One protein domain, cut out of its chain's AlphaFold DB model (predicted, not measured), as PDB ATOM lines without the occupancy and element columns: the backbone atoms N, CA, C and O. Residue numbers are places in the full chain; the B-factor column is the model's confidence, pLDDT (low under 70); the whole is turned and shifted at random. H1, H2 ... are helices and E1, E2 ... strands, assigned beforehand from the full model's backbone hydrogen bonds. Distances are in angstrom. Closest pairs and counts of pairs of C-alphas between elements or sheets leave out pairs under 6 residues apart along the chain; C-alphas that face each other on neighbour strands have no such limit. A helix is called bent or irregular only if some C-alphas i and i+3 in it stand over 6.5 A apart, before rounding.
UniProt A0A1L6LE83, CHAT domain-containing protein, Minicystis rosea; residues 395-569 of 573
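What this domain is: This is residues 395 to 569 of the 573 residues of the protein "CHAT domain-containing protein" of Minicystis rosea (UniProt A0A1L6LE83). Two curled sheets together make a flattened barrel, nearly closed, with the long helical hairpin of H1 and H2 along its outside. E1 runs on into E2 and E10 into E11, so that these strands pass from one sheet to the other, while E5 and E6 lie beside each other where the barrel's wall is less well joined; little H3 sits on the outside, between E5 and E6 in the chain. The printed part has 175 residues, with three named helices and eleven named strands in the order H1 H2 E1 E2 E3 E4 E5 H3 E6 E7 E8 E9 E10 E11, and its class is mixed, helices and strands. The sheets, both mixed, run E2 E11 E9 E4 E7 E6 and E5 E8 E3 E1 E10. The whole is compact, with a radius of gyration of the C-alphas of 16.3 A and spans of 51 by 35 by 24 A.

Where its parts are: Find C-alpha 395 at (15.314, 87.935, -38.718); from there H1 runs through residues 395 to 412, 26.3 A, with a kink of 32 degrees near residue 402. H2, residues 416 to 438, is the longest helix at 35.2 A. H1 is only just irregular, with C-alphas 398 and 401 7.0 A apart, and H2 is irregular, with C-alphas 417 and 420 7.2 A apart. At C-alpha 442, (17.738, 104.175, -45.025), E1 begins, residues 442 to 446, and E2 follows, residues 449 to 452. Next come E3, residues 455 to 464, 29.2 A; E4, residues 471 to 477; E5, residues 483 to 489; and H3, residues 491 to 495. Read on to E6, residues 498 to 506, E7, residues 509 to 516, and E8, residues 527 to 536, which bends by 63 degrees at residue 530. E9, residues 541 to 553, is the longest strand at 37.3 A. E10, residues 558 to 560, and E11, residues 562 to 568, bring you to C-alpha 568 at (19.549, 99.743, -13.344).

How they stand to each other: Begin with the six-stranded sheet, which is strongly twisted. E2 and E11 are parallel, with N 566 and O 449 2.8 A apart, within hydrogen-bond range. E9 is antiparallel to E11 over its residues 541 to 546, with N 565 and O 543 at 2.8 A, and to E4 over its residues 546 to 553, with N 473 and O 551 at 2.8 A. E7 is antiparallel to E4, N 514 and O 472 at 2.7 A, and forms a hairpin with E6, N 501 and O 513 at 2.8 A. In the other sheet, also strongly twisted, look for N 485 and O 533 at 2.8 A between antiparallel E5 and E8, N 457 and O 534 at 2.8 A between antiparallel E8 and E3, N 443 and O 464 at 2.8 A between antiparallel E3 and E1, and N 444 and O 559 at 2.9 A between parallel E1 and E10. Between the sheets, the closest C-alphas of E5 and E6 are those of Pro 489 and Ala 500, 5.9 A, and those of E9 and E10 are Val 547 and Gly 560, 4.6 A. H1 is on the six-stranded sheet at a height of 9.7 A, two layers, a helix over a sheet; it runs along the strands, at 22 degrees to E9 on the local plane, and its closest C-alpha pair with E11 is Ser 411 and Ser 568, 4.9 A. H1 and H2, a helical hairpin, touch at Ala 396 and Ile 432, their closest C-alphas, 5.9 A apart, at a shallow tilt of 23 degrees, opposite ways. H2 only grazes the five-stranded sheet, with residues 433 to 437. H3 only grazes both sheets, with residues 491 to 494; its closest C-alpha pair with E8 is Leu 493 and Ile 529, 5.5 A. The O i to N i+4 pairs within hydrogen-bond range are 12 of 14 in H1 and 17 of 19 in H2, and in H3 every such pair is.

The domain as a whole: The two C-alphas farthest apart are those of Ala 417 and Glu 519, 52.0 A. The printed part has no cut and no long link; E3 to E4 and E7 to E8 are short links, and the others are tight. Mean pLDDT of the printed part is 92.8; look for values under 70 at residues 415 to 416 and 439 to 440.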
ATOM      1  N   LYS A 395      14.196  88.155 -39.635       80.88
ATOM      2  CA  LYS A 395      15.314  87.935 -38.718       80.88
ATOM      3  C   LYS A 395      15.155  88.773 -37.459       80.88
ATOM      4  O   LYS A 395      15.499  88.315 -36.370       80.88
ATOM      5  N   ALA A 396      14.647  89.989 -37.596       84.31
ATOM      6  CA  ALA A 396      14.382  90.845 -36.462       84.31
ATOM      7  C   ALA A 396      13.224  90.311 -35.608       84.31
ATOM      8  O   ALA A 396      13.361  90.324 -34.388       84.31
ATOM      9  N   GLU A 397      12.165  89.750 -36.205       86.06
ATOM     10  CA  GLU A 397      11.106  89.051 -35.456       86.06
ATOM     11  C   GLU A 397      11.654  87.862 -34.660       86.06
ATOM     12  O   GLU A 397      11.353  87.712 -33.476       86.06
ATOM     13  N   VAL A 398      12.527  87.053 -35.269       88.69
ATOM     14  CA  VAL A 398      13.161  85.906 -34.600       88.69
ATOM     15  C   VAL A 398      14.110  86.346 -33.476       88.69
ATOM     16  O   VAL A 398      14.185  85.687 -32.440       88.69
ATOM     17  N   ILE A 399      14.850  87.446 -33.656       90.31
ATOM     18  CA  ILE A 399      15.825  87.951 -32.672       90.31
ATOM     19  C   ILE A 399      15.145  88.718 -31.527       90.31
ATOM     20  O   ILE A 399      15.678  88.742 -30.414       90.31
ATOM     21  N   GLN A 400      13.983  89.331 -31.766       91.88
ATOM     22  CA  GLN A 400      13.325  90.235 -30.822       91.88
ATOM     23  C   GLN A 400      13.124  89.633 -29.415       91.88
ATOM     24  O   GLN A 400      13.523  90.299 -28.454       91.88
ATOM     25  N   PRO A 401      12.623  88.389 -29.238       93.62
ATOM     26  CA  PRO A 401      12.431  87.811 -27.905       93.62
ATOM     27  C   PRO A 401      13.741  87.668 -27.121       93.62
ATOM     28  O   PRO A 401      13.802  87.970 -25.929       93.62
ATOM     29  N   TYR A 402      14.824  87.265 -27.796       94.75
ATOM     30  CA  TYR A 402      16.149  87.143 -27.180       94.75
ATOM     31  C   TYR A 402      16.709  88.507 -26.778       94.75
ATOM     32  O   TYR A 402      17.357  88.643 -25.735       94.75
ATOM     33  N   ARG A 403      16.444  89.531 -27.596       94.38
ATOM     34  CA  ARG A 403      16.861  90.903 -27.323       94.38
ATOM     35  C   ARG A 403      16.167  91.454 -26.082       94.38
ATOM     36  O   ARG A 403      16.840  91.955 -25.186       94.38
ATOM     37  N   GLU A 404      14.850  91.286 -25.993       94.69
ATOM     38  CA  GLU A 404      14.045  91.711 -24.843       94.69
ATOM     39  C   GLU A 404      14.453  90.993 -23.555       94.69
ATOM     40  O   GLU A 404      14.653  91.641 -22.526       94.69
ATOM     41  N   GLN A 405      14.678  89.679 -23.620       95.06
ATOM     42  CA  GLN A 405      15.189  88.911 -22.486       95.06
ATOM     43  C   GLN A 405      16.564  89.420 -22.025       95.06
ATOM     44  O   GLN A 405      16.830  89.531 -20.824       95.06
ATOM     45  N   THR A 406      17.442  89.757 -22.971       94.38
ATOM     46  CA  THR A 406      18.781  90.268 -22.659       94.38
ATOM     47  C   THR A 406      18.722  91.676 -22.063       94.38
ATOM     48  O   THR A 406      19.445  91.963 -21.109       94.38
ATOM     49  N   TRP A 407      17.831  92.543 -22.557       95.00
ATOM     50  CA  TRP A 407      17.579  93.853 -21.950       95.00
ATOM     51  C   TRP A 407      17.070  93.733 -20.513       95.00
ATOM     52  O   TRP A 407      17.588  94.421 -19.635       95.00
ATOM     53  N   ALA A 408      16.104  92.844 -20.260       93.81
ATOM     54  CA  ALA A 408      15.582  92.597 -18.915       93.81
ATOM     55  C   ALA A 408      16.695  92.122 -17.971       93.81
ATOM     56  O   ALA A 408      16.899  92.698 -16.905       93.81
ATOM     57  N   THR A 409      17.510  91.169 -18.432       92.62
ATOM     58  CA  THR A 409      18.669  90.668 -17.681       92.62
ATOM     59  C   THR A 409      19.657  91.789 -17.335       92.62
ATOM     60  O   THR A 409      20.175  91.843 -16.223       92.62
ATOM     61  N   LEU A 410      19.919  92.718 -18.261       90.94
ATOM     62  CA  LEU A 410      20.780  93.875 -17.992       90.94
ATOM     63  C   LEU A 410      20.171  94.875 -16.998       90.94
ATOM     64  O   LEU A 410      20.923  95.517 -16.266       90.94
ATOM     65  N   SER A 411      18.845  95.021 -16.964       91.38
ATOM     66  CA  SER A 411      18.166  95.876 -15.982       91.38
ATOM     67  C   SER A 411      18.302  95.312 -14.563       91.38
ATOM     68  O   SER A 411      18.570  96.073 -13.632       91.38
ATOM     69  N   ASP A 412      18.222  93.986 -14.416       89.56
ATOM     70  CA  ASP A 412      18.317  93.292 -13.125       89.56
ATOM     71  C   ASP A 412      19.755  93.213 -12.580       89.56
ATOM     72  O   ASP A 412      19.983  93.214 -11.365       89.56
ATOM     73  N   LEU A 413      20.759  93.138 -13.460       86.19
ATOM     74  CA  LEU A 413      22.156  92.956 -13.069       86.19
ATOM     75  C   LEU A 413      22.861  94.287 -12.767       86.19
ATOM     76  O   LEU A 413      23.153  95.083 -13.655       86.19
ATOM     77  N   SER A 414      23.285  94.489 -11.516       71.69
ATOM     78  CA  SER A 414      24.188  95.591 -11.156       71.69
ATOM     79  C   SER A 414      25.661  95.137 -11.136       71.69
ATOM     80  O   SER A 414      26.117  94.611 -10.121       71.69
ATOM     81  N   GLY A 415      26.463  95.355 -12.194       65.50
ATOM     82  CA  GLY A 415      27.932  95.198 -12.098       65.50
ATOM     83  C   GLY A 415      28.691  94.614 -13.299       65.50
ATOM     84  O   GLY A 415      28.309  94.796 -14.443       65.50
ATOM     85  N   VAL A 416      29.831  93.964 -13.005       60.84
ATOM     86  CA  VAL A 416      30.945  93.628 -13.930       60.84
ATOM     87  C   VAL A 416      30.638  92.465 -14.897       60.84
ATOM     88  O   VAL A 416      31.307  92.319 -15.914       60.84
ATOM     89  N   ALA A 417      29.602  91.661 -14.642       73.81
ATOM     90  CA  ALA A 417      29.261  90.489 -15.463       73.81
ATOM     91  C   ALA A 417      28.388  90.798 -16.704       73.81
ATOM     92  O   ALA A 417      27.900  89.880 -17.358       73.81
ATOM     93  N   THR A 418      28.169  92.071 -17.043       87.44
ATOM     94  CA  THR A 418      27.236  92.488 -18.108       87.44
ATOM     95  C   THR A 418      27.867  92.594 -19.498       87.44
ATOM     96  O   THR A 418      27.150  92.709 -20.487       87.44
ATOM     97  N   GLU A 419      29.197  92.555 -19.606       90.19
ATOM     98  CA  GLU A 419      29.894  92.858 -20.865       90.19
ATOM     99  C   GLU A 419      29.580  91.863 -21.994       90.19
ATOM    100  O   GLU A 419      29.399  92.256 -23.146       90.19
ATOM    101  N   GLY A 420      29.420  90.577 -21.660       91.44
ATOM    102  CA  GLY A 420      29.011  89.556 -22.629       91.44
ATOM    103  C   GLY A 420      27.630  89.835 -23.233       91.44
ATOM    104  O   GLY A 420      27.458  89.737 -24.448       91.44
ATOM    105  N   PHE A 421      26.670  90.255 -22.403       92.12
ATOM    106  CA  PHE A 421      25.321  90.616 -22.845       92.12
ATOM    107  C   PHE A 421      25.317  91.885 -23.701       92.12
ATOM    108  O   PHE A 421      24.640  91.919 -24.726       92.12
ATOM    109  N   ARG A 422      26.119  92.902 -23.347       93.19
ATOM    110  CA  ARG A 422      26.273  94.116 -24.169       93.19
ATOM    111  C   ARG A 422      26.791  93.789 -25.560       93.19
ATOM    112  O   ARG A 422      26.196  94.207 -26.546       93.19
ATOM    113  N   LYS A 423      27.862  92.994 -25.639       94.19
ATOM    114  CA  LYS A 423      28.442  92.573 -26.917       94.19
ATOM    115  C   LYS A 423      27.436  91.788 -27.761       94.19
ATOM    116  O   LYS A 423      27.336  92.038 -28.960       94.19
ATOM    117  N   MET A 424      26.688  90.874 -27.141       93.75
ATOM    118  CA  MET A 424      25.635  90.107 -27.811       93.75
ATOM    119  C   MET A 424      24.537  91.022 -28.374       93.75
ATOM    120  O   MET A 424      24.191  90.895 -29.547       93.75
ATOM    121  N   LEU A 425      24.041  91.979 -27.582       94.62
ATOM    122  CA  LEU A 425      23.045  92.956 -28.032       94.62
ATOM    123  C   LEU A 425      23.559  93.803 -29.192       94.62
ATOM    124  O   LEU A 425      22.884  93.903 -30.209       94.62
ATOM    125  N   SER A 426      24.773  94.349 -29.088       94.19
ATOM    126  CA  SER A 426      25.360  95.142 -30.171       94.19
ATOM    127  C   SER A 426      25.512  94.338 -31.464       94.19
ATOM    128  O   SER A 426      25.278  94.872 -32.546       94.19
ATOM    129  N   GLN A 427      25.872  93.051 -31.380       94.00
ATOM    130  CA  GLN A 427      25.910  92.155 -32.544       94.00
ATOM    131  C   GLN A 427      24.521  91.911 -33.148       94.00
ATOM    132  O   GLN A 427      24.373  91.980 -34.368       94.00
ATOM    133  N   MET A 428      23.507  91.650 -32.317       93.75
ATOM    134  CA  MET A 428      22.118  91.479 -32.762       93.75
ATOM    135  C   MET A 428      21.587  92.748 -33.438       93.75
ATOM    136  O   MET A 428      21.066  92.680 -34.547       93.75
ATOM    137  N   GLU A 429      21.772  93.907 -32.805       93.00
ATOM    138  CA  GLU A 429      21.354  95.218 -33.315       93.00
ATOM    139  C   GLU A 429      22.043  95.544 -34.644       93.00
ATOM    140  O   GLU A 429      21.368  95.858 -35.622       93.00
ATOM    141  N   SER A 430      23.366  95.367 -34.720       91.19
ATOM    142  CA  SER A 430      24.132  95.598 -35.953       91.19
ATOM    143  C   SER A 430      23.686  94.659 -37.072       91.19
ATOM    144  O   SER A 430      23.613  95.054 -38.231       91.19
ATOM    145  N   SER A 431      23.367  93.406 -36.733       90.69
ATOM    146  CA  SER A 431      22.882  92.436 -37.705       90.69
ATOM    147  C   SER A 431      21.477  92.751 -38.226       90.69
ATOM    148  O   SER A 431      21.203  92.382 -39.367       90.69
ATOM    149  N   ILE A 432      20.601  93.355 -37.420       88.88
ATOM    150  CA  ILE A 432      19.266  93.789 -37.855       88.88
ATOM    151  C   ILE A 432      19.392  95.030 -38.739       88.88
ATOM    152  O   ILE A 432      18.849  95.048 -39.836       88.88
ATOM    153  N   VAL A 433      20.176  96.031 -38.325       88.62
ATOM    154  CA  VAL A 433      20.407  97.234 -39.146       88.62
ATOM    155  C   VAL A 433      21.020  96.856 -40.496       88.62
ATOM    156  O   VAL A 433      20.521  97.286 -41.531       88.62
ATOM    157  N   ALA A 434      22.032  95.981 -40.514       86.31
ATOM    158  CA  ALA A 434      22.619  95.485 -41.757       86.31
ATOM    159  C   ALA A 434      21.598  94.755 -42.648       86.31
ATOM    160  O   ALA A 434      21.625  94.923 -43.863       86.31
ATOM    161  N   SER A 435      20.692  93.972 -42.058       83.31
ATOM    162  CA  SER A 435      19.617  93.282 -42.780       83.31
ATOM    163  C   SER A 435      18.611  94.276 -43.372       83.31
ATOM    164  O   SER A 435      18.340  94.232 -44.568       83.31
ATOM    165  N   LEU A 436      18.134  95.257 -42.600       81.56
ATOM    166  CA  LEU A 436      17.258  96.326 -43.098       81.56
ATOM    167  C   LEU A 436      17.918  97.141 -44.225       81.56
ATOM    168  O   LEU A 436      17.278  97.435 -45.233       81.56
ATOM    169  N   MET A 437      19.214  97.438 -44.109       80.38
ATOM    170  CA  MET A 437      19.975  98.115 -45.165       80.38
ATOM    171  C   MET A 437      20.145  97.267 -46.432       80.38
ATOM    172  O   MET A 437      20.168  97.821 -47.530       80.38
ATOM    173  N   GLN A 438      20.237  95.936 -46.320       73.06
ATOM    174  CA  GLN A 438      20.263  95.039 -47.487       73.06
ATOM    175  C   GLN A 438      18.962  95.087 -48.300       73.06
ATOM    176  O   GLN A 438      18.981  94.766 -49.485       73.06
ATOM    177  N   HIS A 439      17.858  95.531 -47.694       69.25
ATOM    178  CA  HIS A 439      16.593  95.789 -48.386       69.25
ATOM    179  C   HIS A 439      16.531  97.194 -49.017       69.25
ATOM    180  O   HIS A 439      15.471  97.626 -49.459       69.25
ATOM    181  N   GLY A 440      17.656  97.918 -49.059       63.66
ATOM    182  CA  GLY A 440      17.767  99.230 -49.700       63.66
ATOM    183  C   GLY A 440      17.162 100.381 -48.896       63.66
ATOM    184  O   GLY A 440      16.993 101.469 -49.438       63.66
ATOM    185  N   ALA A 441      16.827 100.157 -47.624       75.94
ATOM    186  CA  ALA A 441      16.262 101.180 -46.758       75.94
ATOM    187  C   ALA A 441      17.350 102.049 -46.123       75.94
ATOM    188  O   ALA A 441      18.365 101.541 -45.638       75.94
ATOM    189  N   ALA A 442      17.092 103.351 -46.034       89.00
ATOM    190  CA  ALA A 442      17.738 104.175 -45.025       89.00
ATOM    191  C   ALA A 442      17.062 103.909 -43.669       89.00
ATOM    192  O   ALA A 442      15.836 103.865 -43.570       89.00
ATOM    193  N   VAL A 443      17.854 103.682 -42.625       92.94
ATOM    194  CA  VAL A 443      17.366 103.217 -41.323       92.94
ATOM    195  C   VAL A 443      17.607 104.290 -40.274       92.94
ATOM    196  O   VAL A 443      18.701 104.851 -40.199       92.94
ATOM    197  N   MET A 444      16.601 104.548 -39.440       95.75
ATOM    198  CA  MET A 444      16.709 105.435 -38.286       95.75
ATOM    199  C   MET A 444      16.278 104.720 -37.006       95.75
ATOM    200  O   MET A 444      15.226 104.082 -36.966       95.75
ATOM    201  N   TRP A 445      17.078 104.823 -35.944       96.50
ATOM    202  CA  TRP A 445      16.825 104.099 -34.695       96.50
ATOM    203  C   TRP A 445      17.475 104.774 -33.484       96.50
ATOM    204  O   TRP A 445      18.494 105.443 -33.637       96.50
ATOM    205  N   PRO A 446      16.939 104.602 -32.264       97.38
ATOM    206  CA  PRO A 446      17.603 105.086 -31.059       97.38
ATOM    207  C   PRO A 446      18.803 104.207 -30.683       97.38
ATOM    208  O   PRO A 446      18.741 102.977 -30.786       97.38
ATOM    209  N   LEU A 447      19.876 104.812 -30.172       96.69
ATOM    210  CA  LEU A 447      20.926 104.065 -29.483       96.69
ATOM    211  C   LEU A 447      20.393 103.456 -28.184       96.69
ATOM    212  O   LEU A 447      19.549 104.029 -27.494       96.69
ATOM    213  N   ARG A 448      20.923 102.283 -27.834       96.56
ATOM    214  CA  ARG A 448      20.681 101.660 -26.535       96.56
ATOM    215  C   ARG A 448      21.298 102.519 -25.436       96.56
ATOM    216  O   ARG A 448      22.488 102.822 -25.493       96.56
ATOM    217  N   ILE A 449      20.516 102.845 -24.412       96.56
ATOM    218  CA  ILE A 449      20.972 103.653 -23.273       96.56
ATOM    219  C   ILE A 449      20.982 102.781 -22.026       96.56
ATOM    220  O   ILE A 449      19.976 102.162 -21.698       96.56
ATOM    221  N   GLU A 450      22.095 102.762 -21.302       94.75
ATOM    222  CA  GLU A 450      22.180 102.172 -19.965       94.75
ATOM    223  C   GLU A 450      22.359 103.308 -18.951       94.75
ATOM    224  O   GLU A 450      23.337 104.052 -19.022       94.75
ATOM    225  N   SER A 451      21.420 103.468 -18.019       95.00
ATOM    226  CA  SER A 451      21.471 104.536 -17.011       95.00
ATOM    227  C   SER A 451      20.956 104.063 -15.652       95.00
ATOM    228  O   SER A 451      20.416 102.967 -15.506       95.00
ATOM    229  N   LYS A 452      21.131 104.890 -14.622       92.94
ATOM    230  CA  LYS A 452      20.479 104.673 -13.327       92.94
ATOM    231  C   LYS A 452      19.028 105.126 -13.401       92.94
ATOM    232  O   LYS A 452      18.714 106.101 -14.079       92.94
ATOM    233  N   ALA A 453      18.172 104.442 -12.653       94.00
ATOM    234  CA  ALA A 453      16.809 104.895 -12.440       94.00
ATOM    235  C   ALA A 453      16.780 106.274 -11.754       94.00
ATOM    236  O   ALA A 453      17.540 106.525 -10.815       94.00
ATOM    237  N   GLY A 454      15.867 107.133 -12.206       93.94
ATOM    238  CA  GLY A 454      15.674 108.493 -11.714       93.94
ATOM    239  C   GLY A 454      16.683 109.478 -12.300       93.94
ATOM    240  O   GLY A 454      17.875 109.422 -12.001       93.94
ATOM    241  N   GLY A 455      16.195 110.416 -13.110       95.38
ATOM    242  CA  GLY A 455      17.003 111.497 -13.673       95.38
ATOM    243  C   GLY A 455      16.675 111.786 -15.130       95.38
ATOM    244  O   GLY A 455      15.632 111.384 -15.637       95.38
ATOM    245  N   LEU A 456      17.587 112.493 -15.792       97.56
ATOM    246  CA  LEU A 456      17.517 112.797 -17.216       97.56
ATOM    247  C   LEU A 456      18.470 111.866 -17.972       97.56
ATOM    248  O   LEU A 456      19.633 111.734 -17.586       97.56
ATOM    249  N   VAL A 457      17.991 111.231 -19.037       97.69
ATOM    250  CA  VAL A 457      18.816 110.467 -19.979       97.69
ATOM    251  C   VAL A 457      18.821 111.142 -21.338       97.69
ATOM    252  O   VAL A 457      17.843 111.771 -21.737       97.69
ATOM    253  N   HIS A 458      19.934 110.992 -22.042       97.81
ATOM    254  CA  HIS A 458      20.155 111.604 -23.338       97.81
ATOM    255  C   HIS A 458      20.046 110.552 -24.442       97.81
ATOM    256  O   HIS A 458      20.923 109.698 -24.567       97.81
ATOM    257  N   ALA A 459      18.944 110.577 -25.189       97.81
ATOM    258  CA  ALA A 459      18.667 109.623 -26.252       97.81
ATOM    259  C   ALA A 459      19.122 110.151 -27.610       97.81
ATOM    260  O   ALA A 459      18.546 111.101 -28.139       97.81
ATOM    261  N   GLU A 460      20.124 109.490 -28.184       98.25
ATOM    262  CA  GLU A 460      20.611 109.748 -29.537       98.25
ATOM    263  C   GLU A 460      19.897 108.853 -30.550       98.25
ATOM    264  O   GLU A 460      19.724 107.650 -30.332       98.25
ATOM    265  N   PHE A 461      19.511 109.435 -31.684       98.00
ATOM    266  CA  PHE A 461      18.878 108.734 -32.794       98.00
ATOM    267  C   PHE A 461      19.838 108.677 -33.972       98.00
ATOM    268  O   PHE A 461      20.181 109.701 -34.568       98.00
ATOM    269  N   MET A 462      20.257 107.460 -34.290       97.88
ATOM    270  CA  MET A 462      21.146 107.140 -35.393       97.88
ATOM    271  C   MET A 462      20.394 107.127 -36.706       97.88
ATOM    272  O   MET A 462      19.236 106.714 -36.768       97.88
ATOM    273  N   PHE A 463      21.108 107.498 -37.754       97.06
ATOM    274  CA  PHE A 463      20.719 107.343 -39.136       97.06
ATOM    275  C   PHE A 463      21.825 106.618 -39.905       97.06
ATOM    276  O   PHE A 463      23.012 106.898 -39.720       97.06
ATOM    277  N   GLN A 464      21.450 105.687 -40.778       94.88
ATOM    278  CA  GLN A 464      22.380 104.999 -41.668       94.88
ATOM    279  C   GLN A 464      21.724 104.711 -43.018       94.88
ATOM    280  O   GLN A 464      20.566 104.312 -43.083       94.88
ATOM    281  N   GLY A 465      22.487 104.884 -44.096       88.94
ATOM    282  CA  GLY A 465      22.006 104.779 -45.474       88.94
ATOM    283  C   GLY A 465      22.234 106.081 -46.238       88.94
ATOM    284  O   GLY A 465      22.724 107.057 -45.673       88.94
ATOM    285  N   ALA A 466      21.908 106.080 -47.527       85.19
ATOM    286  CA  ALA A 466      21.918 107.280 -48.356       85.19
ATOM    287  C   ALA A 466      20.485 107.809 -48.470       85.19
ATOM    288  O   ALA A 466      19.594 107.068 -48.886       85.19
ATOM    289  N   LEU A 467      20.262 109.064 -48.082       89.38
ATOM    290  CA  LEU A 467      18.963 109.723 -48.195       89.38
ATOM    291  C   LEU A 467      19.163 111.193 -48.544       89.38
ATOM    292  O   LEU A 467      19.750 111.934 -47.755       89.38
ATOM    293  N   GLU A 468      18.651 111.600 -49.700       90.50
ATOM    294  CA  GLU A 468      18.636 112.989 -50.152       90.50
ATOM    295  C   GLU A 468      17.214 113.531 -50.076       90.50
ATOM    296  O   GLU A 468      16.318 113.051 -50.766       90.50
ATOM    297  N   VAL A 469      16.986 114.507 -49.198       94.38
ATOM    298  CA  VAL A 469      15.640 114.997 -48.894       94.38
ATOM    299  C   VAL A 469      15.598 116.503 -48.723       94.38
ATOM    300  O   VAL A 469      16.514 117.119 -48.182       94.38
ATOM    301  N   THR A 470      14.488 117.097 -49.153       95.94
ATOM    302  CA  THR A 470      14.092 118.450 -48.751       95.94
ATOM    303  C   THR A 470      13.399 118.431 -47.397       95.94
ATOM    304  O   THR A 470      13.506 119.373 -46.616       95.94
ATOM    305  N   THR A 471      12.662 117.361 -47.085       96.50
ATOM    306  CA  THR A 471      11.984 117.209 -45.796       96.50
ATOM    307  C   THR A 471      11.971 115.754 -45.339       96.50
ATOM    308  O   THR A 471      11.621 114.872 -46.113       96.50
ATOM    309  N   LEU A 472      12.273 115.504 -44.062       96.94
ATOM    310  CA  LEU A 472      12.060 114.221 -43.384       96.94
ATOM    311  C   LEU A 472      11.165 114.445 -42.165       96.94
ATOM    312  O   LEU A 472      11.523 115.194 -41.263       96.94
ATOM    313  N   LYS A 473      10.009 113.792 -42.110       97.31
ATOM    314  CA  LYS A 473       9.118 113.816 -40.944       97.31
ATOM    315  C   LYS A 473       9.142 112.465 -40.266       97.31
ATOM    316  O   LYS A 473       9.176 111.438 -40.945       97.31
ATOM    317  N   GLY A 474       9.048 112.459 -38.946       96.31
ATOM    318  CA  GLY A 474       8.916 111.211 -38.224       96.31
ATOM    319  C   GLY A 474       8.298 111.335 -36.847       96.31
ATOM    320  O   GLY A 474       8.021 112.428 -36.344       96.31
ATOM    321  N   ARG A 475       8.054 110.166 -36.257       97.31
ATOM    322  CA  ARG A 475       7.472 110.011 -34.926       97.31
ATOM    323  C   ARG A 475       8.312 109.043 -34.116       97.31
ATOM    324  O   ARG A 475       8.488 107.893 -34.512       97.31
ATOM    325  N   ILE A 476       8.783 109.517 -32.973       97.94
ATOM    326  CA  ILE A 476       9.464 108.716 -31.966       97.94
ATOM    327  C   ILE A 476       8.457 108.404 -30.862       97.94
ATOM    328  O   ILE A 476       7.775 109.313 -30.388       97.94
ATOM    329  N   THR A 477       8.351 107.143 -30.456       97.69
ATOM    330  CA  THR A 477       7.440 106.704 -29.395       97.69
ATOM    331  C   THR A 477       8.186 106.020 -28.260       97.69
ATOM    332  O   THR A 477       9.240 105.403 -28.440       97.69
ATOM    333  N   PHE A 478       7.650 106.186 -27.058       97.94
ATOM    334  CA  PHE A 478       8.182 105.640 -25.816       97.94
ATOM    335  C   PHE A 478       7.056 105.514 -24.771       97.94
ATOM    336  O   PHE A 478       6.021 106.167 -24.905       97.94
ATOM    337  N   PRO A 479       7.205 104.674 -23.725       97.12
ATOM    338  CA  PRO A 479       6.223 104.564 -22.650       97.12
ATOM    339  C   PRO A 479       5.880 105.923 -22.034       97.12
ATOM    340  O   PRO A 479       6.770 106.738 -21.814       97.12
ATOM    341  N   THR A 480       4.613 106.140 -21.672       97.25
ATOM    342  CA  THR A 480       4.119 107.417 -21.110       97.25
ATOM    343  C   THR A 480       4.773 107.818 -19.785       97.25
ATOM    344  O   THR A 480       4.709 108.976 -19.390       97.25
ATOM    345  N   MET A 481       5.433 106.881 -19.100       96.88
ATOM    346  CA  MET A 481       6.230 107.164 -17.903       96.88
ATOM    347  C   MET A 481       7.565 107.862 -18.195       96.88
ATOM    348  O   MET A 481       8.213 108.332 -17.263       96.88
ATOM    349  N   LEU A 482       7.988 107.903 -19.463       97.69
ATOM    350  CA  LEU A 482       9.100 108.725 -19.924       97.69
ATOM    351  C   LEU A 482       8.565 110.072 -20.404       97.69
ATOM    352  O   LEU A 482       7.612 110.128 -21.184       97.69
ATOM    353  N   VAL A 483       9.200 111.159 -19.970       97.56
ATOM    354  CA  VAL A 483       8.776 112.521 -20.323       97.56
ATOM    355  C   VAL A 483       9.864 113.197 -21.145       97.56
ATOM    356  O   VAL A 483      10.964 113.428 -20.645       97.56
ATOM    357  N   ALA A 484       9.565 113.550 -22.396       97.81
ATOM    358  CA  ALA A 484      10.477 114.345 -23.211       97.81
ATOM    359  C   ALA A 484      10.555 115.781 -22.683       97.81
ATOM    360  O   ALA A 484       9.550 116.483 -22.589       97.81
ATOM    361  N   ARG A 485      11.764 116.213 -22.318       97.88
ATOM    362  CA  ARG A 485      12.033 117.547 -21.768       97.88
ATOM    363  C   ARG A 485      12.609 118.497 -22.805       97.88
ATOM    364  O   ARG A 485      12.258 119.673 -22.805       97.88
ATOM    365  N   ALA A 486      13.460 117.993 -23.689       97.75
ATOM    366  CA  ALA A 486      14.034 118.762 -24.780       97.75
ATOM    367  C   ALA A 486      14.334 117.849 -25.969       97.75
ATOM    368  O   ALA A 486      14.567 116.657 -25.796       97.75
ATOM    369  N   ALA A 487      14.352 118.422 -27.169       97.94
ATOM    370  CA  ALA A 487      14.805 117.747 -28.375       97.94
ATOM    371  C   ALA A 487      15.578 118.732 -29.255       97.94
ATOM    372  O   ALA A 487      15.238 119.918 -29.302       97.94
ATOM    373  N   ARG A 488      16.640 118.260 -29.907       98.31
ATOM    374  CA  ARG A 488      17.535 119.092 -30.721       98.31
ATOM    375  C   ARG A 488      18.149 118.301 -31.883       98.31
ATOM    376  O   ARG A 488      18.301 117.084 -31.768       98.31
ATOM    377  N   PRO A 489      18.482 118.960 -33.010       98.19
ATOM    378  CA  PRO A 489      19.313 118.341 -34.036       98.19
ATOM    379  C   PRO A 489      20.754 118.213 -33.538       98.19
ATOM    380  O   PRO A 489      21.208 119.019 -32.722       98.19
ATOM    381  N   THR A 490      21.491 117.240 -34.065       98.25
ATOM    382  CA  THR A 490      22.933 117.143 -33.811       98.25
ATOM    383  C   THR A 490      23.703 118.182 -34.625       98.25
ATOM    384  O   THR A 490      23.246 118.656 -35.669       98.25
ATOM    385  N   ALA A 491      24.923 118.508 -34.187       97.75
ATOM    386  CA  ALA A 491      25.793 119.432 -34.918       97.75
ATOM    387  C   ALA A 491      26.093 118.948 -36.350       97.75
ATOM    388  O   ALA A 491      26.182 119.765 -37.263       97.75
ATOM    389  N   ALA A 492      26.205 117.630 -36.554       96.56
ATOM    390  CA  ALA A 492      26.415 117.033 -37.870       96.56
ATOM    391  C   ALA A 492      25.223 117.279 -38.809       96.56
ATOM    392  O   ALA A 492      25.425 117.670 -39.956       96.56
ATOM    393  N   LEU A 493      23.990 117.118 -38.313       97.69
ATOM    394  CA  LEU A 493      22.782 117.377 -39.095       97.69
ATOM    395  C   LEU A 493      22.666 118.865 -39.470       97.69
ATOM    396  O   LEU A 493      22.408 119.195 -40.626       97.69
ATOM    397  N   THR A 494      22.921 119.774 -38.525       97.81
ATOM    398  CA  THR A 494      22.919 121.219 -38.809       97.81
ATOM    399  C   THR A 494      24.021 121.617 -39.794       97.81
ATOM    400  O   THR A 494      23.772 122.416 -40.694       97.81
ATOM    401  N   ALA A 495      25.220 121.034 -39.682       97.00
ATOM    402  CA  ALA A 495      26.318 121.268 -40.622       97.00
ATOM    403  C   ALA A 495      26.009 120.760 -42.042       97.00
ATOM    404  O   ALA A 495      26.489 121.343 -43.010       97.00
ATOM    405  N   ALA A 496      25.170 119.727 -42.171       96.44
ATOM    406  CA  ALA A 496      24.645 119.244 -43.449       96.44
ATOM    407  C   ALA A 496      23.525 120.133 -44.033       96.44
ATOM    408  O   ALA A 496      22.922 119.780 -45.044       96.44
ATOM    409  N   GLY A 497      23.237 121.285 -43.417       97.25
ATOM    410  CA  GLY A 497      22.259 122.249 -43.916       97.25
ATOM    411  C   GLY A 497      20.818 121.929 -43.529       97.25
ATOM    412  O   GLY A 497      19.899 122.384 -44.200       97.25
ATOM    413  N   PHE A 498      20.587 121.161 -42.463       98.19
ATOM    414  CA  PHE A 498      19.234 120.853 -41.997       98.19
ATOM    415  C   PHE A 498      18.828 121.669 -40.769       98.19
ATOM    416  O   PHE A 498      19.579 121.822 -39.804       98.19
ATOM    417  N   SER A 499      17.579 122.131 -40.781       97.94
ATOM    418  CA  SER A 499      16.867 122.642 -39.607       97.94
ATOM    419  C   SER A 499      15.908 121.576 -39.082       97.94
ATOM    420  O   SER A 499      15.303 120.860 -39.876       97.94
ATOM    421  N   ALA A 500      15.741 121.477 -37.762       97.69
ATOM    422  CA  ALA A 500      14.841 120.507 -37.139       97.69
ATOM    423  C   ALA A 500      13.795 121.192 -36.254       97.69
ATOM    424  O   ALA A 500      14.117 122.074 -35.459       97.69
ATOM    425  N   TYR A 501      12.551 120.736 -36.367       98.06
ATOM    426  CA  TYR A 501      11.408 121.187 -35.583       98.06
ATOM    427  C   TYR A 501      10.831 120.005 -34.815       98.06
ATOM    428  O   TYR A 501      10.641 118.933 -35.390       98.06
ATOM    429  N   PHE A 502      10.521 120.205 -33.536       98.06
ATOM    430  CA  PHE A 502      10.052 119.142 -32.648       98.06
ATOM    431  C   PHE A 502       8.705 119.484 -32.022       98.06
ATOM    432  O   PHE A 502       8.428 120.636 -31.690       98.06
ATOM    433  N   LYS A 503       7.887 118.452 -31.826       97.56
ATOM    434  CA  LYS A 503       6.597 118.510 -31.147       97.56
ATOM    435  C   LYS A 503       6.611 117.520 -29.977       97.56
ATOM    436  O   LYS A 503       6.638 116.313 -30.207       97.56
ATOM    437  N   LEU A 504       6.632 118.050 -28.750       97.00
ATOM    438  CA  LEU A 504       6.783 117.301 -27.486       97.00
ATOM    439  C   LEU A 504       5.565 117.443 -26.548       97.00
ATOM    440  O   LEU A 504       5.658 117.174 -25.357       97.00
ATOM    441  N   ASP A 505       4.437 117.934 -27.057       93.19
ATOM    442  CA  ASP A 505       3.204 118.194 -26.296       93.19
ATOM    443  C   ASP A 505       2.351 116.936 -26.055       93.19
ATOM    444  O   ASP A 505       1.370 116.991 -25.315       93.19
ATOM    445  N   GLN A 506       2.713 115.806 -26.666       94.75
ATOM    446  CA  GLN A 506       1.997 114.543 -26.557       94.75
ATOM    447  C   GLN A 506       2.763 113.558 -25.665       94.75
ATOM    448  O   GLN A 506       3.926 113.248 -25.909       94.75
ATOM    449  N   GLU A 507       2.095 113.017 -24.646       96.38
ATOM    450  CA  GLU A 507       2.690 111.996 -23.779       96.38
ATOM    451  C   GLU A 507       3.103 110.750 -24.575       96.38
ATOM    452  O   GLU A 507       2.358 110.257 -25.426       96.38
ATOM    453  N   GLY A 508       4.303 110.237 -24.289       96.38
ATOM    454  CA  GLY A 508       4.850 109.049 -24.948       96.38
ATOM    455  C   GLY A 508       5.242 109.240 -26.418       96.38
ATOM    456  O   GLY A 508       5.561 108.257 -27.089       96.38
ATOM    457  N   VAL A 509       5.197 110.468 -26.950       97.62
ATOM    458  CA  VAL A 509       5.460 110.743 -28.366       97.62
ATOM    459  C   VAL A 509       6.301 112.007 -28.542       97.62
ATOM    460  O   VAL A 509       5.995 113.062 -27.998       97.62
ATOM    461  N   ALA A 510       7.324 111.926 -29.391       97.81
ATOM    462  CA  ALA A 510       8.039 113.079 -29.921       97.81
ATOM    463  C   ALA A 510       7.932 113.093 -31.454       97.81
ATOM    464  O   ALA A 510       8.478 112.229 -32.142       97.81
ATOM    465  N   GLY A 511       7.202 114.066 -31.999       97.38
ATOM    466  CA  GLY A 511       7.156 114.310 -33.442       97.38
ATOM    467  C   GLY A 511       8.333 115.175 -33.887       97.38
ATOM    468  O   GLY A 511       8.722 116.091 -33.162       97.38
ATOM    469  N   PHE A 512       8.878 114.926 -35.078       98.25
ATOM    470  CA  PHE A 512       9.930 115.764 -35.653       98.25
ATOM    471  C   PHE A 512       9.736 116.022 -37.151       98.25
ATOM    472  O   PHE A 512       9.131 115.225 -37.871       98.25
ATOM    473  N   ILE A 513      10.276 117.150 -37.613       98.12
ATOM    474  CA  ILE A 513      10.379 117.535 -39.023       98.12
ATOM    475  C   ILE A 513      11.785 118.092 -39.253       98.12
ATOM    476  O   ILE A 513      12.163 119.069 -38.611       98.12
ATOM    477  N   LEU A 514      12.543 117.489 -40.162       98.12
ATOM    478  CA  LEU A 514      13.823 117.989 -40.655       98.12
ATOM    479  C   LEU A 514      13.584 118.631 -42.017       98.12
ATOM    480  O   LEU A 514      12.937 118.012 -42.858       98.12
ATOM    481  N   CYS A 515      14.103 119.830 -42.244       97.75
ATOM    482  CA  CYS A 515      14.012 120.539 -43.519       97.75
ATOM    483  C   CYS A 515      15.413 120.934 -43.981       97.75
ATOM    484  O   CYS A 515      16.169 121.490 -43.178       97.75
ATOM    485  N   SER A 516      15.752 120.676 -45.247       97.25
ATOM    486  CA  SER A 516      16.966 121.242 -45.839       97.25
ATOM    487  C   SER A 516      16.832 122.769 -45.914       97.25
ATOM    488  O   SER A 516      15.734 123.319 -46.001       97.25
ATOM    489  N   SER A 517      17.950 123.483 -45.824       94.00
ATOM    490  CA  SER A 517      17.980 124.949 -45.855       94.00
ATOM    491  C   SER A 517      17.755 125.539 -47.252       94.00
ATOM    492  O   SER A 517      17.617 126.754 -47.374       94.00
ATOM    493  N   GLY A 518      17.764 124.707 -48.298       90.94
ATOM    494  CA  GLY A 518      17.561 125.096 -49.693       90.94
ATOM    495  C   GLY A 518      16.326 124.439 -50.313       90.94
ATOM    496  O   GLY A 518      15.692 123.586 -49.700       90.94
ATOM    497  N   GLU A 519      15.995 124.831 -51.543       89.50
ATOM    498  CA  GLU A 519      14.910 124.201 -52.316       89.50
ATOM    499  C   GLU A 519      15.310 122.824 -52.876       89.50
ATOM    500  O   GLU A 519      14.447 122.001 -53.179       89.50
ATOM    501  N   GLU A 520      16.614 122.554 -52.984       91.62
ATOM    502  CA  GLU A 520      17.141 121.278 -53.462       91.62
ATOM    503  C   GLU A 520      17.253 120.236 -52.325       91.62
ATOM    504  O   GLU A 520      17.489 120.598 -51.161       91.62
ATOM    505  N   PRO A 521      17.087 118.933 -52.634       91.88
ATOM    506  CA  PRO A 521      17.349 117.858 -51.683       91.88
ATOM    507  C   PRO A 521      18.789 117.904 -51.156       91.88
ATOM    508  O   PRO A 521      19.733 118.080 -51.922       91.88
ATOM    509  N   ALA A 522      18.963 117.712 -49.847       95.19
ATOM    510  CA  ALA A 522      20.275 117.600 -49.211       95.19
ATOM    511  C   ALA A 522      20.461 116.200 -48.613       95.19
ATOM    512  O   ALA A 522      19.493 115.547 -48.224       95.19
ATOM    513  N   SER A 523      21.706 115.729 -48.531       95.44
ATOM    514  CA  SER A 523      22.009 114.398 -47.995       95.44
ATOM    515  C   SER A 523      22.026 114.401 -46.463       95.44
ATOM    516  O   SER A 523      22.717 115.222 -45.854       95.44
ATOM    517  N   ILE A 524      21.294 113.480 -45.825       96.31
ATOM    518  CA  ILE A 524      21.384 113.277 -44.371       96.31
ATOM    519  C   ILE A 524      22.676 112.505 -44.051       96.31
ATOM    520  O   ILE A 524      22.863 111.399 -44.564       96.31
ATOM    521  N   PRO A 525      23.564 113.037 -43.189       96.50
ATOM    522  CA  PRO A 525      24.815 112.367 -42.867       96.50
ATOM    523  C   PRO A 525      24.566 111.091 -42.043       96.50
ATOM    524  O   PRO A 525      23.701 111.091 -41.161       96.50
ATOM    525  N   PRO A 526      25.338 110.010 -42.263       96.31
ATOM    526  CA  PRO A 526      25.277 108.840 -41.398       96.31
ATOM    527  C   PRO A 526      25.796 109.184 -39.994       96.31
ATOM    528  O   PRO A 526      26.793 109.891 -39.845       96.31
ATOM    529  N   GLY A 527      25.148 108.642 -38.963       97.19
ATOM    530  CA  GLY A 527      25.477 108.892 -37.559       97.19
ATOM    531  C   GLY A 527      24.296 109.433 -36.746       97.19
ATOM    532  O   GLY A 527      23.151 109.325 -37.182       97.19
ATOM    533  N   PRO A 528      24.547 109.988 -35.549       97.75
ATOM    534  CA  PRO A 528      23.513 110.622 -34.738       97.75
ATOM    535  C   PRO A 528      22.954 111.862 -35.449       97.75
ATOM    536  O   PRO A 528      23.711 112.774 -35.794       97.75
ATOM    537  N   ILE A 529      21.635 111.924 -35.645       98.12
ATOM    538  CA  ILE A 529      20.962 113.056 -36.314       98.12
ATOM    539  C   ILE A 529      20.023 113.835 -35.392       98.12
ATOM    540  O   ILE A 529      19.855 115.041 -35.577       98.12
ATOM    541  N   LEU A 530      19.451 113.186 -34.374       98.06
ATOM    542  CA  LEU A 530      18.601 113.829 -33.370       98.06
ATOM    543  C   LEU A 530      18.988 113.396 -31.966       98.06
ATOM    544  O   LEU A 530      19.473 112.290 -31.741       98.06
ATOM    545  N   GLU A 531      18.673 114.271 -31.028       98.31
ATOM    546  CA  GLU A 531      18.903 114.106 -29.606       98.31
ATOM    547  C   GLU A 531      17.621 114.460 -28.845       98.31
ATOM    548  O   GLU A 531      17.033 115.517 -29.090       98.31
ATOM    549  N   ILE A 532      17.187 113.604 -27.915       98.31
ATOM    550  CA  ILE A 532      16.043 113.861 -27.027       98.31
ATOM    551  C   ILE A 532      16.456 113.627 -25.578       98.31
ATOM    552  O   ILE A 532      16.916 112.548 -25.213       98.31
ATOM    553  N   ASP A 533      16.233 114.629 -24.735       98.44
ATOM    554  CA  ASP A 533      16.397 114.505 -23.293       98.44
ATOM    555  C   ASP A 533      15.100 113.951 -22.689       98.44
ATOM    556  O   ASP A 533      14.048 114.597 -22.739       98.44
ATOM    557  N   LEU A 534      15.173 112.745 -22.128       98.31
ATOM    558  CA  LEU A 534      14.046 112.020 -21.546       98.31
ATOM    559  C   LEU A 534      14.211 111.937 -20.029       98.31
ATOM    560  O   LEU A 534      15.237 111.485 -19.527       98.31
ATOM    561  N   GLU A 535      13.199 112.349 -19.278       98.06
ATOM    562  CA  GLU A 535      13.141 112.080 -17.843       98.06
ATOM    563  C   GLU A 535      12.674 110.643 -17.606       98.06
ATOM    564  O   GLU A 535      11.661 110.214 -18.165       98.06
ATOM    565  N   VAL A 536      13.428 109.903 -16.791       97.62
ATOM    566  CA  VAL A 536      13.206 108.479 -16.511       97.62
ATOM    567  C   VAL A 536      12.712 108.248 -15.079       97.62
ATOM    568  O   VAL A 536      13.143 108.950 -14.157       97.62
ATOM    569  N   PRO A 537      11.850 107.239 -14.846       96.62
ATOM    570  CA  PRO A 537      11.335 106.937 -13.517       96.62
ATOM    571  C   PRO A 537      12.443 106.470 -12.568       96.62
ATOM    572  O   PRO A 537      13.442 105.876 -12.973       96.62
ATOM    573  N   ALA A 538      12.231 106.674 -11.266       95.38
ATOM    574  CA  ALA A 538      13.121 106.216 -10.195       95.38
ATOM    575  C   ALA A 538      12.994 104.707  -9.879       95.38
ATOM    576  O   ALA A 538      13.242 104.280  -8.754       95.38
ATOM    577  N   VAL A 539      12.599 103.897 -10.865       93.94
ATOM    578  CA  VAL A 539      12.448 102.440 -10.755       93.94
ATOM    579  C   VAL A 539      13.269 101.767 -11.854       93.94
ATOM    580  O   VAL A 539      13.289 102.245 -12.987       93.94
ATOM    581  N   ALA A 540      13.965 100.678 -11.517       92.88
ATOM    582  CA  ALA A 540      14.670  99.861 -12.501       92.88
ATOM    583  C   ALA A 540      13.659  99.221 -13.462       92.88
ATOM    584  O   ALA A 540      12.667  98.638 -13.022       92.88
ATOM    585  N   ALA A 541      13.889  99.388 -14.758       95.50
ATOM    586  CA  ALA A 541      12.991  98.934 -15.808       95.50
ATOM    587  C   ALA A 541      13.690  98.986 -17.170       95.50
ATOM    588  O   ALA A 541      14.693  99.678 -17.362       95.50
ATOM    589  N   VAL A 542      13.100  98.293 -18.140       96.50
ATOM    590  CA  VAL A 542      13.431  98.432 -19.559       96.50
ATOM    591  C   VAL A 542      12.315  99.220 -20.229       96.50
ATOM    592  O   VAL A 542      11.152  98.822 -20.181       96.50
ATOM    593  N   HIS A 543      12.663 100.323 -20.884       97.19
ATOM    594  CA  HIS A 543      11.723 101.114 -21.670       97.19
ATOM    595  C   HIS A 543      12.098 101.050 -23.144       97.19
ATOM    596  O   HIS A 543      13.186 101.467 -23.536       97.19
ATOM    597  N   ARG A 544      11.186 100.538 -23.973       96.81
ATOM    598  CA  ARG A 544      11.356 100.525 -25.427       96.81
ATOM    599  C   ARG A 544      11.215 101.945 -25.975       96.81
ATOM    600  O   ARG A 544      10.282 102.649 -25.611       96.81
ATOM    601  N   VAL A 545      12.110 102.337 -26.869       97.56
ATOM    602  CA  VAL A 545      12.024 103.588 -27.631       97.56
ATOM    603  C   VAL A 545      12.060 103.218 -29.103       97.56
ATOM    604  O   VAL A 545      12.905 102.421 -29.513       97.56
ATOM    605  N   ALA A 546      11.136 103.753 -29.893       96.44
ATOM    606  CA  ALA A 546      10.958 103.373 -31.286       96.44
ATOM    607  C   ALA A 546      10.842 104.592 -32.196       96.44
ATOM    608  O   ALA A 546      10.322 105.630 -31.799       96.44
ATOM    609  N   VAL A 547      11.324 104.452 -33.427       95.88
ATOM    610  CA  VAL A 547      10.958 105.316 -34.547       95.88
ATOM    611  C   VAL A 547       9.830 104.596 -35.282       95.88
ATOM    612  O   VAL A 547      10.073 103.607 -35.963       95.88
ATOM    613  N   ASP A 548       8.590 105.046 -35.099       89.50
ATOM    614  CA  ASP A 548       7.400 104.311 -35.561       89.50
ATOM    615  C   ASP A 548       6.959 104.685 -36.973       89.50
ATOM    616  O   ASP A 548       6.300 103.909 -37.656       89.50
ATOM    617  N   SER A 549       7.241 105.916 -37.386       88.19
ATOM    618  CA  SER A 549       6.838 106.409 -38.697       88.19
ATOM    619  C   SER A 549       7.895 107.349 -39.229       88.19
ATOM    620  O   SER A 549       8.335 108.244 -38.503       88.19
ATOM    621  N   LEU A 550       8.239 107.177 -40.499       92.06
ATOM    622  CA  LEU A 550       9.119 108.054 -41.254       92.06
ATOM    623  C   LEU A 550       8.472 108.333 -42.604       92.06
ATOM    624  O   LEU A 550       7.955 107.427 -43.248       92.06
ATOM    625  N   THR A 551       8.508 109.586 -43.031       88.56
ATOM    626  CA  THR A 551       8.068 110.001 -44.366       88.56
ATOM    627  C   THR A 551       9.028 111.057 -44.878       88.56
ATOM    628  O   THR A 551       9.312 112.010 -44.149       88.56
ATOM    629  N   SER A 552       9.490 110.934 -46.114       91.62
ATOM    630  CA  SER A 552      10.386 111.907 -46.734       91.62
ATOM    631  C   SER A 552       9.776 112.597 -47.947       91.62
ATOM    632  O   SER A 552       8.780 112.146 -48.510       91.62
ATOM    633  N   ASN A 553      10.398 113.708 -48.334       84.75
ATOM    634  CA  ASN A 553      10.223 114.367 -49.616       84.75
ATOM    635  C   ASN A 553      11.612 114.621 -50.246       84.75
ATOM    636  O   ASN A 553      12.392 115.351 -49.627       84.75
ATOM    637  N   PRO A 554      11.928 114.070 -51.433       82.44
ATOM    638  CA  PRO A 554      11.116 113.092 -52.165       82.44
ATOM    639  C   PRO A 554      10.878 111.804 -51.345       82.44
ATOM    640  O   PRO A 554      11.610 111.541 -50.382       82.44
ATOM    641  N   PRO A 555       9.819 111.028 -51.642       75.69
ATOM    642  CA  PRO A 555       9.572 109.769 -50.950       75.69
ATOM    643  C   PRO A 555      10.676 108.750 -51.217       75.69
ATOM    644  O   PRO A 555      10.969 108.412 -52.360       75.69
ATOM    645  N   SER A 556      11.246 108.217 -50.141       78.06
ATOM    646  CA  SER A 556      12.325 107.233 -50.182       78.06
ATOM    647  C   SER A 556      12.026 106.104 -49.195       78.06
ATOM    648  O   SER A 556      11.249 106.275 -48.249       78.06
ATOM    649  N   LEU A 557      12.633 104.930 -49.400       76.56
ATOM    650  CA  LEU A 557      12.447 103.802 -48.491       76.56
ATOM    651  C   LEU A 557      13.148 104.070 -47.159       76.56
ATOM    652  O   LEU A 557      14.377 104.083 -47.073       76.56
ATOM    653  N   LEU A 558      12.340 104.256 -46.123       86.19
ATOM    654  CA  LEU A 558      12.795 104.547 -44.777       86.19
ATOM    655  C   LEU A 558      12.292 103.473 -43.833       86.19
ATOM    656  O   LEU A 558      11.118 103.113 -43.863       86.19
ATOM    657  N   SER A 559      13.182 102.990 -42.977       88.69
ATOM    658  CA  SER A 559      12.828 102.071 -41.907       88.69
ATOM    659  C   SER A 559      13.085 102.725 -40.564       88.69
ATOM    660  O   SER A 559      14.202 103.143 -40.253       88.69
ATOM    661  N   GLY A 560      12.028 102.827 -39.769       90.94
ATOM    662  CA  GLY A 560      12.154 103.121 -38.356       90.94
ATOM    663  C   GLY A 560      12.447 101.834 -37.596       90.94
ATOM    664  O   GLY A 560      11.875 100.783 -37.880       90.94
ATOM    665  N   TRP A 561      13.350 101.898 -36.624       92.94
ATOM    666  CA  TRP A 561      13.615 100.777 -35.731       92.94
ATOM    667  C   TRP A 561      13.516 101.201 -34.266       92.94
ATOM    668  O   TRP A 561      13.284 102.363 -33.927       92.94
ATOM    669  N   ASN A 562      13.650 100.229 -33.369       94.38
ATOM    670  CA  ASN A 562      13.513 100.428 -31.936       94.38
ATOM    671  C   ASN A 562      14.683  99.830 -31.159       94.38
ATOM    672  O   ASN A 562      15.279  98.830 -31.561       94.38
ATOM    673  N   ASN A 563      14.960 100.430 -30.011       95.38
ATOM    674  CA  ASN A 563      15.927  99.952 -29.035       95.38
ATOM    675  C   ASN A 563      15.379 100.208 -27.622       95.38
ATOM    676  O   ASN A 563      14.175 100.428 -27.456       95.38
ATOM    677  N   ALA A 564      16.227 100.149 -26.600       97.00
ATOM    678  CA  ALA A 564      15.808 100.263 -25.216       97.00
ATOM    679  C   ALA A 564      16.658 101.232 -24.389       97.00
ATOM    680  O   ALA A 564      17.874 101.354 -24.556       97.00
ATOM    681  N   ILE A 565      15.982 101.850 -23.425       97.50
ATOM    682  CA  ILE A 565      16.572 102.485 -22.252       97.50
ATOM    683  C   ILE A 565      16.507 101.458 -21.126       97.50
ATOM    684  O   ILE A 565      15.424 101.087 -20.671       97.50
ATOM    685  N   VAL A 566      17.668 100.981 -20.698       96.06
ATOM    686  CA  VAL A 566      17.832  99.995 -19.634       96.06
ATOM    687  C   VAL A 566      18.225 100.735 -18.359       96.06
ATOM    688  O   VAL A 566      19.329 101.274 -18.251       96.06
ATOM    689  N   LEU A 567      17.304 100.781 -17.398       95.62
ATOM    690  CA  LEU A 567      17.512 101.423 -16.106       95.62
ATOM    691  C   LEU A 567      17.918 100.382 -15.068       95.62
ATOM    692  O   LEU A 567      17.164  99.448 -14.791       95.62
ATOM    693  N   SER A 568      19.089 100.564 -14.466       91.94
ATOM    694  CA  SER A 568      19.549  99.743 -13.344       91.94
ATOM    695  C   SER A 568      19.148 100.365 -11.997       91.94
ATOM    696  O   SER A 568      19.011 101.595 -11.896       91.94
ATOM    697  N   PRO A 569      19.029  99.558 -10.924       88.25
ATOM    698  CA  PRO A 569      18.756 100.065  -9.585       88.25
ATOM    699  C   PRO A 569      19.809 101.087  -9.147       88.25
ATOM    700  O   PRO A 569      21.015 100.904  -9.356       88.25
TER     701      PRO A 569